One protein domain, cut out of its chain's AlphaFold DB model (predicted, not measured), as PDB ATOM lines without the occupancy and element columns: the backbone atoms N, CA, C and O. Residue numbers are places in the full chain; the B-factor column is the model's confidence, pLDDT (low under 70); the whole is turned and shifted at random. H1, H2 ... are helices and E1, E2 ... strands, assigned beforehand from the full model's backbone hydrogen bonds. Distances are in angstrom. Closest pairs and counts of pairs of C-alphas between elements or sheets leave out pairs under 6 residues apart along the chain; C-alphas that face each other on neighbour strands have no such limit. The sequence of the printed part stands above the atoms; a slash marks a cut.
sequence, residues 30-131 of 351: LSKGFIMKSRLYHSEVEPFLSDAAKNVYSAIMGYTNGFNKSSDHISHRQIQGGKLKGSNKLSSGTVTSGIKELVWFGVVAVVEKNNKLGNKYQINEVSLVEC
ATOM      1  N   LEU A  30     210.297 147.831 282.536       47.56
ATOM      2  CA  LEU A  30     210.569 149.250 282.766       47.56
ATOM      3  C   LEU A  30     211.970 149.648 282.274       47.56
ATOM      4  O   LEU A  30     212.117 150.714 281.679       47.56
ATOM      5  N   SER A  31     212.982 148.786 282.442       45.91
ATOM      6  CA  SER A  31     214.348 149.043 281.953       45.91
ATOM      7  C   SER A  31     214.483 148.912 280.429       45.91
ATOM      8  O   SER A  31     215.278 149.626 279.820       45.91
ATOM      9  N   LYS A  32     213.662 148.065 279.789       47.44
ATOM     10  CA  LYS A  32     213.601 147.891 278.323       47.44
ATOM     11  C   LYS A  32     212.673 148.879 277.605       47.44
ATOM     12  O   LYS A  32     212.505 148.771 276.392       47.44
ATOM     13  N   GLY A  33     212.073 149.837 278.314       46.31
ATOM     14  CA  GLY A  33     211.225 150.867 277.709       46.31
ATOM     15  C   GLY A  33     209.889 150.351 277.159       46.31
ATOM     16  O   GLY A  33     209.318 150.986 276.273       46.31
ATOM     17  N   PHE A  34     209.375 149.221 277.663       47.22
ATOM     18  CA  PHE A  34     208.023 148.766 277.333       47.22
ATOM     19  C   PHE A  34     207.002 149.679 278.018       47.22
ATOM     20  O   PHE A  34     206.615 149.488 279.169       47.22
ATOM     21  N   ILE A  35     206.573 150.702 277.286       53.84
ATOM     22  CA  ILE A  35     205.486 151.587 277.683       53.84
ATOM     23  C   ILE A  35     204.174 150.864 277.369       53.84
ATOM     24  O   ILE A  35     203.756 150.777 276.214       53.84
ATOM     25  N   MET A  36     203.533 150.302 278.391       55.09
ATOM     26  CA  MET A  36     202.247 149.631 278.223       55.09
ATOM     27  C   MET A  36     201.173 150.676 277.892       55.09
ATOM     28  O   MET A  36     200.975 151.624 278.653       55.09
ATOM     29  N   LYS A  37     200.468 150.507 276.765       61.47
ATOM     30  CA  LYS A  37     199.223 151.252 276.524       61.47
ATOM     31  C   LYS A  37     198.242 150.914 277.659       61.47
ATOM     32  O   LYS A  37     198.232 149.768 278.114       61.47
ATOM     33  N   SER A  38     197.418 151.867 278.114       68.50
ATOM     34  CA  SER A  38     196.346 151.552 279.076       68.50
ATOM     35  C   SER A  38     195.472 150.429 278.503       68.50
ATOM     36  O   SER A  38     195.158 150.442 277.310       68.50
ATOM     37  N   ARG A  39     195.108 149.435 279.327       68.69
ATOM     38  CA  ARG A  39     194.243 148.320 278.886       68.69
ATOM     39  C   ARG A  39     192.924 148.847 278.330       68.69
ATOM     40  O   ARG A  39     192.482 148.366 277.294       68.69
ATOM     41  N   LEU A  40     192.398 149.893 278.970       76.75
ATOM     42  CA  LEU A  40     191.203 150.616 278.553       76.75
ATOM     43  C   LEU A  40     191.343 151.160 277.126       76.75
ATOM     44  O   LEU A  40     190.459 150.973 276.299       76.75
ATOM     45  N   TYR A  41     192.491 151.762 276.797       83.44
ATOM     46  CA  TYR A  41     192.732 152.275 275.450       83.44
ATOM     47  C   TYR A  41     192.641 151.166 274.396       83.44
ATOM     48  O   TYR A  41     192.049 151.374 273.343       83.44
ATOM     49  N   HIS A  42     193.211 149.991 274.663       81.94
ATOM     50  CA  HIS A  42     193.249 148.907 273.683       81.94
ATOM     51  C   HIS A  42     191.859 148.328 273.386       81.94
ATOM     52  O   HIS A  42     191.545 148.056 272.229       81.94
ATOM     53  N   SER A  43     191.027 148.150 274.414       83.19
ATOM     54  CA  SER A  43     189.697 147.550 274.270       83.19
ATOM     55  C   SER A  43     188.618 148.555 273.872       83.19
ATOM     56  O   SER A  43     187.755 148.224 273.066       83.19
ATOM     57  N   GLU A  44     188.662 149.770 274.414       85.94
ATOM     58  CA  GLU A  44     187.513 150.689 274.400       85.94
ATOM     59  C   GLU A  44     187.744 151.971 273.594       85.94
ATOM     60  O   GLU A  44     186.816 152.760 273.417       85.94
ATOM     61  N   VAL A  45     188.959 152.193 273.083       87.94
ATOM     62  CA  VAL A  45     189.311 153.420 272.346       87.94
ATOM     63  C   VAL A  45     189.928 153.106 270.986       87.94
ATOM     64  O   VAL A  45     189.437 153.569 269.959       87.94
ATOM     65  N   GLU A  46     190.988 152.298 270.952       88.81
ATOM     66  CA  GLU A  46     191.753 151.944 269.750       88.81
ATOM     67  C   GLU A  46     190.885 151.424 268.588       88.81
ATOM     68  O   GLU A  46     191.140 151.855 267.457       88.81
ATOM     69  N   PRO A  47     189.840 150.592 268.801       90.25
ATOM     70  CA  PRO A  47     188.979 150.114 267.716       90.25
ATOM     71  C   PRO A  47     188.208 151.226 266.990       90.25
ATOM     72  O   PRO A  47     187.907 151.093 265.804       90.25
ATOM     73  N   PHE A  48     187.909 152.328 267.681       89.12
ATOM     74  CA  PHE A  48     187.086 153.424 267.163       89.12
ATOM     75  C   PHE A  48     187.906 154.544 266.501       89.12
ATOM     76  O   PHE A  48     187.346 155.408 265.822       89.12
ATOM     77  N   LEU A  49     189.233 154.527 266.664       90.62
ATOM     78  CA  LEU A  49     190.145 155.537 266.127       90.62
ATOM     79  C   LEU A  49     190.611 155.224 264.698       90.62
ATOM     80  O   LEU A  49     190.793 154.068 264.309       90.62
ATOM     81  N   SER A  50     190.900 156.271 263.921       91.75
ATOM     82  CA  SER A  50     191.606 156.117 262.643       91.75
ATOM     83  C   SER A  50     193.064 155.678 262.829       91.75
ATOM     84  O   SER A  50     193.692 155.947 263.855       91.75
ATOM     85  N   ASP A  51     193.660 155.078 261.798       91.38
ATOM     86  CA  ASP A  51     195.073 154.675 261.840       91.38
ATOM     87  C   ASP A  51     196.024 155.869 262.012       91.38
ATOM     88  O   ASP A  51     197.082 155.748 262.633       91.38
ATOM     89  N   ALA A  52     195.631 157.054 261.536       92.00
ATOM     90  CA  ALA A  52     196.362 158.288 261.803       92.00
ATOM     91  C   ALA A  52     196.375 158.606 263.308       92.00
ATOM     92  O   ALA A  52     197.440 158.845 263.877       92.00
ATOM     93  N   ALA A  53     195.211 158.554 263.960       93.12
ATOM     94  CA  ALA A  53     195.073 158.800 265.392       93.12
ATOM     95  C   ALA A  53     195.788 157.737 266.243       93.12
ATOM     96  O   ALA A  53     196.471 158.099 267.197       93.12
ATOM     97  N   LYS A  54     195.731 156.449 265.875       93.31
ATOM     98  CA  LYS A  54     196.463 155.366 266.568       93.31
ATOM     99  C   LYS A  54     197.976 155.589 266.569       93.31
ATOM    100  O   LYS A  54     198.639 155.448 267.602       93.31
ATOM    101  N   ASN A  55     198.526 155.964 265.413       91.81
ATOM    102  CA  ASN A  55     199.955 156.226 265.257       91.81
ATOM    103  C   ASN A  55     200.389 157.474 266.042       91.81
ATOM    104  O   ASN A  55     201.392 157.436 266.753       91.81
ATOM    105  N   VAL A  56     199.604 158.555 265.972       92.88
ATOM    106  CA  VAL A  56     199.856 159.788 266.736       92.88
ATOM    107  C   VAL A  56     199.764 159.542 268.242       92.88
ATOM    108  O   VAL A  56     200.642 159.984 268.978       92.88
ATOM    109  N   TYR A  57     198.755 158.803 268.706       91.88
ATOM    110  CA  TYR A  57     198.594 158.459 270.117       91.88
ATOM    111  C   TYR A  57     199.795 157.672 270.642       91.88
ATOM    112  O   TYR A  57     200.345 158.001 271.688       91.88
ATOM    113  N   SER A  58     200.249 156.674 269.879       89.12
ATOM    114  CA  SER A  58     201.418 155.866 270.240       89.12
ATOM    115  C   SER A  58     202.690 156.718 270.336       89.12
ATOM    116  O   SER A  58     203.486 156.531 271.254       89.12
ATOM    117  N   ALA A  59     202.862 157.693 269.437       89.19
ATOM    118  CA  ALA A  59     203.973 158.638 269.501       89.19
ATOM    119  C   ALA A  59     203.887 159.542 270.741       89.19
ATOM    120  O   ALA A  59     204.867 159.642 271.473       89.19
ATOM    121  N   ILE A  60     202.728 160.158 271.010       89.69
ATOM    122  CA  ILE A  60     202.515 161.018 272.189       89.69
ATOM    123  C   ILE A  60     202.786 160.230 273.474       89.69
ATOM    124  O   ILE A  60     203.581 160.676 274.293       89.69
ATOM    125  N   MET A  61     202.221 159.029 273.599       86.06
ATOM    126  CA  MET A  61     202.448 158.134 274.734       86.06
ATOM    127  C   MET A  61     203.929 157.809 274.944       86.06
ATOM    128  O   MET A  61     204.403 157.812 276.078       86.06
ATOM    129  N   GLY A  62     204.674 157.563 273.862       82.94
ATOM    130  CA  GLY A  62     206.113 157.311 273.924       82.94
ATOM    131  C   GLY A  62     206.915 158.469 274.526       82.94
ATOM    132  O   GLY A  62     207.951 158.244 275.152       82.94
ATOM    133  N   TYR A  63     206.433 159.704 274.362       81.50
ATOM    134  CA  TYR A  63     207.046 160.891 274.949       81.50
ATOM    135  C   TYR A  63     206.503 161.216 276.343       81.50
ATOM    136  O   TYR A  63     207.281 161.662 277.172       81.50
ATOM    137  N   THR A  64     205.221 160.973 276.628       78.62
ATOM    138  CA  THR A  64     204.606 161.324 277.921       78.62
ATOM    139  C   THR A  64     204.841 160.283 279.014       78.62
ATOM    140  O   THR A  64     204.790 160.626 280.194       78.62
ATOM    141  N   ASN A  65     205.113 159.023 278.659       69.81
ATOM    142  CA  ASN A  65     205.320 157.956 279.637       69.81
ATOM    143  C   ASN A  65     206.808 157.841 280.023       69.81
ATOM    144  O   ASN A  65     207.674 157.500 279.215       69.81
ATOM    145  N   GLY A  66     207.111 158.144 281.288       62.62
ATOM    146  CA  GLY A  66     208.446 158.078 281.891       62.62
ATOM    147  C   GLY A  66     208.595 159.046 283.071       62.62
ATOM    148  O   GLY A  66     207.751 159.915 283.279       62.62
ATOM    149  N   PHE A  67     209.669 158.908 283.855       50.00
ATOM    150  CA  PHE A  67     209.929 159.763 285.023       50.00
ATOM    151  C   PHE A  67     210.057 161.245 284.605       50.00
ATOM    152  O   PHE A  67     210.893 161.563 283.762       50.00
ATOM    153  N   ASN A  68     209.216 162.129 285.161       55.09
ATOM    154  CA  ASN A  68     209.121 163.572 284.860       55.09
ATOM    155  C   ASN A  68     208.812 163.971 283.398       55.09
ATOM    156  O   ASN A  68     209.005 165.126 283.031       55.09
ATOM    157  N   LYS A  69     208.290 163.065 282.561       65.25
ATOM    158  CA  LYS A  69     208.027 163.361 281.137       65.25
ATOM    159  C   LYS A  69     206.624 163.871 280.813       65.25
ATOM    160  O   LYS A  69     206.389 164.382 279.721       65.25
ATOM    161  N   SER A  70     205.689 163.796 281.758       58.81
ATOM    162  CA  SER A  70     204.335 164.350 281.596       58.81
ATOM    163  C   SER A  70     204.324 165.878 281.427       58.81
ATOM    164  O   SER A  70     203.296 166.453 281.073       58.81
ATOM    165  N   SER A  71     205.460 166.551 281.661       60.16
ATOM    166  CA  SER A  71     205.641 167.990 281.467       60.16
ATOM    167  C   SER A  71     206.299 168.408 280.154       60.16
ATOM    168  O   SER A  71     206.347 169.611 279.895       60.16
ATOM    169  N   ASP A  72     206.790 167.473 279.340       76.94
ATOM    170  CA  ASP A  72     207.597 167.819 278.172       76.94
ATOM    171  C   ASP A  72     206.757 168.353 277.006       76.94
ATOM    172  O   ASP A  72     205.657 167.883 276.703       76.94
ATOM    173  N   HIS A  73     207.318 169.349 276.321       87.81
ATOM    174  CA  HIS A  73     206.764 169.867 275.080       87.81
ATOM    175  C   HIS A  73     207.109 168.918 273.932       87.81
ATOM    176  O   HIS A  73     208.270 168.567 273.715       87.81
ATOM    177  N   ILE A  74     206.089 168.529 273.170       88.69
ATOM    178  CA  ILE A  74     206.217 167.627 272.032       88.69
ATOM    179  C   ILE A  74     205.929 168.424 270.759       88.69
ATOM    180  O   ILE A  74     204.807 168.867 270.492       88.69
ATOM    181  N   SER A  75     206.964 168.615 269.947       89.00
ATOM    182  CA  SER A  75     206.866 169.271 268.646       89.00
ATOM    183  C   SER A  75     206.211 168.370 267.600       89.00
ATOM    184  O   SER A  75     206.316 167.143 267.619       89.00
ATOM    185  N   HIS A  76     205.601 169.000 266.595       89.31
ATOM    186  CA  HIS A  76     204.987 168.300 265.462       89.31
ATOM    187  C   HIS A  76     205.970 167.352 264.756       89.31
ATOM    188  O   HIS A  76     205.610 166.243 264.370       89.31
ATOM    189  N   ARG A  77     207.242 167.758 264.639       88.25
ATOM    190  CA  ARG A  77     208.310 166.958 264.020       88.25
ATOM    191  C   ARG A  77     208.672 165.724 264.848       88.25
ATOM    192  O   ARG A  77     208.983 164.688 264.270       88.25
ATOM    193  N   GLN A  78     208.622 165.817 266.178       89.38
ATOM    194  CA  GLN A  78     208.850 164.670 267.064       89.38
ATOM    195  C   GLN A  78     207.754 163.613 266.910       89.38
ATOM    196  O   GLN A  78     208.069 162.424 266.903       89.38
ATOM    197  N   ILE A  79     206.503 164.039 266.712       90.31
ATOM    198  CA  ILE A  79     205.370 163.140 266.438       90.31
ATOM    199  C   ILE A  79     205.484 162.529 265.036       90.31
ATOM    200  O   ILE A  79     205.170 161.357 264.850       90.31
ATOM    201  N   GLN A  80     205.982 163.284 264.047       90.88
ATOM    202  CA  GLN A  80     206.230 162.750 262.701       90.88
ATOM    203  C   GLN A  80     207.261 161.613 262.674       90.88
ATOM    204  O   GLN A  80     207.200 160.765 261.785       90.88
ATOM    205  N   GLY A  81     208.217 161.601 263.607       88.81
ATOM    206  CA  GLY A  81     209.292 160.614 263.646       88.81
ATOM    207  C   GLY A  81     210.361 160.847 262.571       88.81
ATOM    208  O   GLY A  81     210.674 161.986 262.215       88.81
ATOM    209  N   GLY A  82     210.965 159.765 262.068       85.81
ATOM    210  CA  GLY A  82     212.003 159.849 261.033       85.81
ATOM    211  C   GLY A  82     213.401 160.236 261.541       85.81
ATOM    212  O   GLY A  82     214.210 160.737 260.763       85.81
ATOM    213  N   LYS A  83     213.696 160.069 262.842       85.06
ATOM    214  CA  LYS A  83     215.002 160.436 263.435       85.06
ATOM    215  C   LYS A  83     216.148 159.543 262.940       85.06
ATOM    216  O   LYS A  83     217.282 160.004 262.854       85.06
ATOM    217  N   LEU A  84     215.861 158.277 262.640       86.81
ATOM    218  CA  LEU A  84     216.848 157.298 262.184       86.81
ATOM    219  C   LEU A  84     216.828 157.180 260.656       86.81
ATOM    220  O   LEU A  84     215.766 157.254 260.032       86.81
ATOM    221  N   LYS A  85     217.996 156.959 260.044       86.62
ATOM    222  CA  LYS A  85     218.103 156.756 258.592       86.62
ATOM    223  C   LYS A  85     217.290 155.519 258.186       86.62
ATOM    224  O   LYS A  85     217.483 154.449 258.750       86.62
ATOM    225  N   GLY A  86     216.374 155.685 257.230       85.69
ATOM    226  CA  GLY A  86     215.467 154.622 256.772       85.69
ATOM    227  C   GLY A  86     214.222 154.403 257.642       85.69
ATOM    228  O   GLY A  86     213.416 153.541 257.315       85.69
ATOM    229  N   SER A  87     214.032 155.167 258.725       85.88
ATOM    230  CA  SER A  87     212.809 155.067 259.533       85.88
ATOM    231  C   SER A  87     211.614 155.748 258.866       85.88
ATOM    232  O   SER A  87     211.748 156.789 258.218       85.88
ATOM    233  N   ASN A  88     210.432 155.163 259.062       85.44
ATOM    234  CA  ASN A  88     209.181 155.721 258.568       85.44
ATOM    235  C   ASN A  88     208.897 157.080 259.219       85.44
ATOM    236  O   ASN A  88     209.117 157.281 260.417       85.44
ATOM    237  N   LYS A  89     208.379 158.004 258.409       91.12
ATOM    238  CA  LYS A  89     208.002 159.348 258.834       91.12
ATOM    239  C   LYS A  89     206.546 159.608 258.475       91.12
ATOM    240  O   LYS A  89     206.174 159.524 257.306       91.12
ATOM    241  N   LEU A  90     205.731 159.953 259.467       90.88
ATOM    242  CA  LEU A  90     204.343 160.342 259.238       90.88
ATOM    243  C   LEU A  90     204.289 161.681 258.492       90.88
ATOM    244  O   LEU A  90     205.076 162.598 258.752       90.88
ATOM    245  N   SER A  91     203.328 161.812 257.577       91.62
ATOM    246  CA  SER A  91     203.094 163.079 256.885       91.62
ATOM    247  C   SER A  91     202.590 164.149 257.863       91.62
ATOM    248  O   SER A  91     201.976 163.844 258.887       91.62
ATOM    249  N   SER A  92     202.817 165.429 257.549       89.44
ATOM    250  CA  SER A  92     202.311 166.533 258.381       89.44
ATOM    251  C   SER A  92     200.787 166.513 258.499       89.44
ATOM    252  O   SER A  92     200.260 166.687 259.595       89.44
ATOM    253  N   GLY A  93     200.090 166.222 257.394       89.88
ATOM    254  CA  GLY A  93     198.632 166.109 257.369       89.88
ATOM    255  C   GLY A  93     198.122 164.973 258.253       89.88
ATOM    256  O   GLY A  93     197.177 165.173 259.010       89.88
ATOM    257  N   THR A  94     198.790 163.816 258.234       91.88
ATOM    258  CA  THR A  94     198.448 162.667 259.089       91.88
ATOM    259  C   THR A  94     198.553 163.025 260.569       91.88
ATOM    260  O   THR A  94     197.644 162.713 261.335       91.88
ATOM    261  N   VAL A  95     199.622 163.724 260.967       93.00
ATOM    262  CA  VAL A  95     199.800 164.168 262.356       93.00
ATOM    263  C   VAL A  95     198.716 165.167 262.755       93.00
ATOM    264  O   VAL A  95     198.073 164.988 263.784       93.00
ATOM    265  N   THR A  96     198.445 166.177 261.923       92.12
ATOM    266  CA  THR A  96     197.400 167.176 262.194       92.12
ATOM    267  C   THR A  96     196.018 166.540 262.334       92.12
ATOM    268  O   THR A  96     195.296 166.846 263.282       92.12
ATOM    269  N   SER A  97     195.643 165.650 261.412       90.69
ATOM    270  CA  SER A  97     194.353 164.957 261.450       90.69
ATOM    271  C   SER A  97     194.238 164.039 262.665       90.69
ATOM    272  O   SER A  97     193.212 164.062 263.340       90.69
ATOM    273  N   GLY A  98     195.300 163.293 262.988       93.62
ATOM    274  CA  GLY A  98     195.330 162.421 264.162       93.62
ATOM    275  C   GLY A  98     195.218 163.193 265.479       93.62
ATOM    276  O   GLY A  98     194.429 162.805 266.332       93.62
ATOM    277  N   ILE A  99     195.929 164.319 265.635       93.19
ATOM    278  CA  ILE A  99     195.818 165.169 266.838       93.19
ATOM    279  C   ILE A  99     194.395 165.716 266.979       93.19
ATOM    280  O   ILE A  99     193.820 165.634 268.059       93.19
ATOM    281  N   LYS A 100     193.811 166.251 265.898       91.88
ATOM    282  CA  LYS A 100     192.435 166.775 265.923       91.88
ATOM    283  C   LYS A 100     191.432 165.711 266.356       91.88
ATOM    284  O   LYS A 100     190.567 165.991 267.173       91.88
ATOM    285  N   GLU A 101     191.564 164.503 265.821       92.62
ATOM    286  CA  GLU A 101     190.702 163.377 266.167       92.62
ATOM    287  C   GLU A 101     190.830 162.978 267.640       92.62
ATOM    288  O   GLU A 101     189.817 162.865 268.323       92.62
ATOM    289  N   LEU A 102     192.056 162.828 268.148       92.69
ATOM    290  CA  LEU A 102     192.294 162.470 269.551       92.69
ATOM    291  C   LEU A 102     191.778 163.533 270.527       92.69
ATOM    292  O   LEU A 102     191.252 163.183 271.580       92.69
ATOM    293  N   VAL A 103     191.914 164.813 270.169       92.50
ATOM    294  CA  VAL A 103     191.392 165.934 270.965       92.50
ATOM    295  C   VAL A 103     189.869 165.965 270.942       92.50
ATOM    296  O   VAL A 103     189.250 166.133 271.987       92.50
ATOM    297  N   TRP A 104     189.255 165.752 269.779       91.38
ATOM    298  CA  TRP A 104     187.800 165.759 269.631       91.38
ATOM    299  C   TRP A 104     187.118 164.638 270.430       91.38
ATOM    300  O   TRP A 104     186.088 164.860 271.063       91.38
ATOM    301  N   PHE A 105     187.730 163.450 270.450       89.69
ATOM    302  CA  PHE A 105     187.292 162.323 271.278       89.69
ATOM    303  C   PHE A 105     187.658 162.469 272.765       89.69
ATOM    304  O   PHE A 105     187.299 161.611 273.563       89.69
ATOM    305  N   GLY A 106     188.404 163.507 273.152       88.25
ATOM    306  CA  GLY A 106     188.844 163.709 274.533       88.25
ATOM    307  C   GLY A 106     189.909 162.720 275.019       88.25
ATOM    308  O   GLY A 106     190.289 162.777 276.184       88.25
ATOM    309  N   VAL A 107     190.433 161.855 274.143       89.81
ATOM    310  CA  VAL A 107     191.495 160.876 274.451       89.81
ATOM    311  C   VAL A 107     192.803 161.581 274.807       89.81
ATOM    312  O   VAL A 107     193.572 161.109 275.644       89.81
ATOM    313  N   VAL A 108     193.062 162.728 274.176       90.25
ATOM    314  CA  VAL A 108     194.214 163.584 274.475       90.25
ATOM    315  C   VAL A 108     193.745 165.020 274.675       90.25
ATOM    316  O   VAL A 108     193.036 165.562 273.836       90.25
ATOM    317  N   ALA A 109     194.208 165.675 275.734       89.88
ATOM    318  CA  ALA A 109     194.047 167.109 275.934       89.88
ATOM    319  C   ALA A 109     195.353 167.851 275.617       89.88
ATOM    320  O   ALA A 109     196.446 167.395 275.954       89.88
ATOM    321  N   VAL A 110     195.246 169.017 274.977       90.81
ATOM    322  CA  VAL A 110     196.381 169.935 274.805       90.81
ATOM    323  C   VAL A 110     196.412 170.870 276.008       90.81
ATOM    324  O   VAL A 110     195.579 171.765 276.106       90.81
ATOM    325  N   VAL A 111     197.361 170.642 276.915       88.31
ATOM    326  CA  VAL A 111     197.500 171.390 278.176       88.31
ATOM    327  C   VAL A 111     198.136 172.757 277.936       88.31
ATOM    328  O   VAL A 111     197.713 173.752 278.511       88.31
ATOM    329  N   GLU A 112     199.139 172.818 277.059       87.00
ATOM    330  CA  GLU A 112     199.863 174.047 276.734       87.00
ATOM    331  C   GLU A 112     200.212 174.073 275.244       87.00
ATOM    332  O   GLU A 112     200.573 173.047 274.658       87.00
ATOM    333  N   LYS A 113     200.109 175.253 274.626       87.50
ATOM    334  CA  LYS A 113     200.515 175.489 273.237       87.50
ATOM    335  C   LYS A 113     201.727 176.408 273.219       87.50
ATOM    336  O   LYS A 113     201.614 177.567 273.607       87.50
ATOM    337  N   ASN A 114     202.858 175.917 272.722       85.88
ATOM    338  CA  ASN A 114     204.074 176.707 272.583       85.88
ATOM    339  C   ASN A 114     204.584 176.661 271.137       85.88
ATOM    340  O   ASN A 114     205.005 175.626 270.623       85.88
ATOM    341  N   ASN A 115     204.608 177.818 270.476       82.25
ATOM    342  CA  ASN A 115     205.002 177.909 269.067       82.25
ATOM    343  C   ASN A 115     206.483 177.563 268.819       82.25
ATOM    344  O   ASN A 115     206.845 177.246 267.688       82.25
ATOM    345  N   LYS A 116     207.345 177.636 269.844       80.38
ATOM    346  CA  LYS A 116     208.788 177.373 269.725       80.38
ATOM    347  C   LYS A 116     209.158 175.937 270.100       80.38
ATOM    348  O   LYS A 116     209.979 175.333 269.417       80.38
ATOM    349  N   LEU A 117     208.573 175.401 271.174       80.50
ATOM    350  CA  LEU A 117     208.941 174.089 271.733       80.50
ATOM    351  C   LEU A 117     207.977 172.957 271.341       80.50
ATOM    352  O   LEU A 117     208.356 171.789 271.391       80.50
ATOM    353  N   GLY A 118     206.756 173.278 270.908       86.62
ATOM    354  CA  GLY A 118     205.702 172.306 270.627       86.62
ATOM    355  C   GLY A 118     204.541 172.410 271.610       86.62
ATOM    356  O   GLY A 118     204.404 173.393 272.324       86.62
ATOM    357  N   ASN A 119     203.683 171.399 271.655       90.75
ATOM    358  CA  ASN A 119     202.541 171.400 272.567       90.75
ATOM    359  C   ASN A 119     202.769 170.403 273.697       90.75
ATOM    360  O   ASN A 119     203.419 169.375 273.504       90.75
ATOM    361  N   LYS A 120     202.184 170.683 274.855       89.56
ATOM    362  CA  LYS A 120     202.112 169.737 275.961       89.56
ATOM    363  C   LYS A 120     200.802 168.967 275.875       89.56
ATOM    364  O   LYS A 120     199.733 169.569 275.767       89.56
ATOM    365  N   TYR A 121     200.898 167.645 275.921       89.62
ATOM    366  CA  TYR A 121     199.756 166.747 275.785       89.62
ATOM    367  C   TYR A 121     199.539 165.968 277.079       89.62
ATOM    368  O   TYR A 121     200.492 165.499 277.694       89.62
ATOM    369  N   GLN A 122     198.277 165.803 277.456       87.69
ATOM    370  CA  GLN A 122     197.837 164.929 278.534       87.69
ATOM    371  C   GLN A 122     196.982 163.818 277.935       87.69
ATOM    372  O   GLN A 122     196.052 164.092 277.181       87.69
ATOM    373  N   ILE A 123     197.315 162.571 278.254       88.12
ATOM    374  CA  ILE A 123     196.505 161.412 277.879       88.12
ATOM    375  C   ILE A 123     195.430 161.231 278.946       88.12
ATOM    376  O   ILE A 123     195.748 161.182 280.134       88.12
ATOM    377  N   ASN A 124     194.178 161.131 278.511       86.25
ATOM    378  CA  ASN A 124     193.034 160.914 279.384       86.25
ATOM    379  C   ASN A 124     192.570 159.458 279.289       86.25
ATOM    380  O   ASN A 124     192.604 158.853 278.215       86.25
ATOM    381  N   GLU A 125     192.092 158.906 280.402       81.62
ATOM    382  CA  GLU A 125     191.401 157.617 280.413       81.62
ATOM    383  C   GLU A 125     189.915 157.854 280.140       81.62
ATOM    384  O   GLU A 125     189.171 158.296 281.011       81.62
ATOM    385  N   VAL A 126     189.508 157.620 278.894       83.44
ATOM    386  CA  VAL A 126     188.126 157.771 278.423       83.44
ATOM    387  C   VAL A 126     187.679 156.484 277.740       83.44
ATOM    388  O   VAL A 126     188.491 155.819 277.097       83.44
ATOM    389  N   SER A 127     186.395 156.152 277.857       85.06
ATOM    390  CA  SER A 127     185.765 155.083 277.082       85.06
ATOM    391  C   SER A 127     184.975 155.695 275.931       85.06
ATOM    392  O   SER A 127     184.252 156.671 276.129       85.06
ATOM    393  N   LEU A 128     185.117 155.144 274.722       86.00
ATOM    394  CA  LEU A 128     184.310 155.558 273.570       86.00
ATOM    395  C   LEU A 128     183.116 154.626 273.331       86.00
ATOM    396  O   LEU A 128     182.271 154.950 272.501       86.00
ATOM    397  N   VAL A 129     183.014 153.508 274.057       85.06
ATOM    398  CA  VAL A 129     181.990 152.475 273.832       85.06
ATOM    399  C   VAL A 129     180.584 153.060 273.943       85.06
ATOM    400  O   VAL A 129     179.832 153.003 272.976       85.06
ATOM    401  N   GLU A 130     180.275 153.726 275.059       81.44
ATOM    402  CA  GLU A 130     178.949 154.315 275.302       81.44
ATOM    403  C   GLU A 130     178.539 155.309 274.203       81.44
ATOM    404  O   GLU A 130     177.382 155.361 273.787       81.44
ATOM    405  N   CYS A 131     179.494 156.081 273.674       77.81
ATOM    406  CA  CYS A 131     179.218 157.049 272.615       77.81
ATOM    407  C   CYS A 131     178.827 156.366 271.296       77.81
ATOM    408  O   CYS A 131     177.941 156.849 270.592       77.81
TER     409      CYS A 131
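This is residues 30 to 131 of the 351 residues of an uncharacterized protein of Acinetobacter bouvetii (UniProt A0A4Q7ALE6). A two-stranded hairpin, E1 and E2, covers one side of a pair of helices, H2 and H4, that cross at about a right angle, with H2 nearest the middle. The short helix H3 packs on both helices near the turn of the hairpin, while H1 lies off at the edge, apart from the other named elements. The printed part has 102 residues, with four named helices followed by two named strands: H1, H2, H3, H4, E1, E2. The sheet has the order E1 - E2 and is antiparallel, and the class is mixed, helices and strands. The whole is compact, with a radius of gyration of the C-alphas of 13.4 A, and rounded, spanning 40 by 34 by 30 A.

E1, residues 108 to 114, and E2, residues 118 to 123, form a hairpin of antiparallel strands at 158 degrees. Across it N 109 and O 122 are 2.8 A apart and N 120 and O 112 are 2.9 A apart, both within hydrogen-bond range. H2, residues 51 to 64, comes closest to E2 at the C-alphas of Ile 60 and Tyr 121, 7.3 A apart. H2 and E1 are only just apart, the closest C-alphas being 8.0 A apart. H4, residues 92 to 104, comes closest to E1 at the C-alphas of Leu 102 and Val 108, 5.4 A apart. H4 and E2 are near each other, with 5 pairs of C-alphas within 10 A. H2, with residues 52 to 57 alone, touches H4; the closest C-alphas are those of Ala 53 and Gly 98, 3.8 A apart. The lines of H2 and H4 are about perpendicular, at 81 degrees. H3, residues 76 to 80, touches residues 92 to 95 of H4, the closest C-alphas being those of Gln 80 and Val 95, 6.6 A apart. H2 and H3 only just touch, with 3 pairs of C-alphas within 8 A, made by residues 56 to 60 of H2; Ala 59 and Ile 79 have the closest C-alphas, 5.6 A apart. H1, residues 39 to 44, is apart from H2, H3, H4, E1 and E2. In H1, H2, H3 and H4 every O i to N i+4 pair is within hydrogen-bond range.

E1 is 16.5 A long from first to last C-alpha, and E2 is 16.0 A, ending at C-alpha 123 (196.505, 161.412, 277.879). H2 is 19.8 A long and begins at C-alpha 51 (195.073, 154.675, 261.840). H4 is 18.4 A long, H1 8.4 A and H3 6.3 A. H1 begins at C-alpha 39 (194.243, 148.320, 278.886).

The C-alphas of Lys 85 and Glu 130 are the two farthest apart, at 42.6 A. The printed part has no cut. The links H2 to H3 and H3 to H4 are long, with 11 residues each. Mean pLDDT of the printed part is 82.7; residues 30 to 39 and 65 to 71 are under 70.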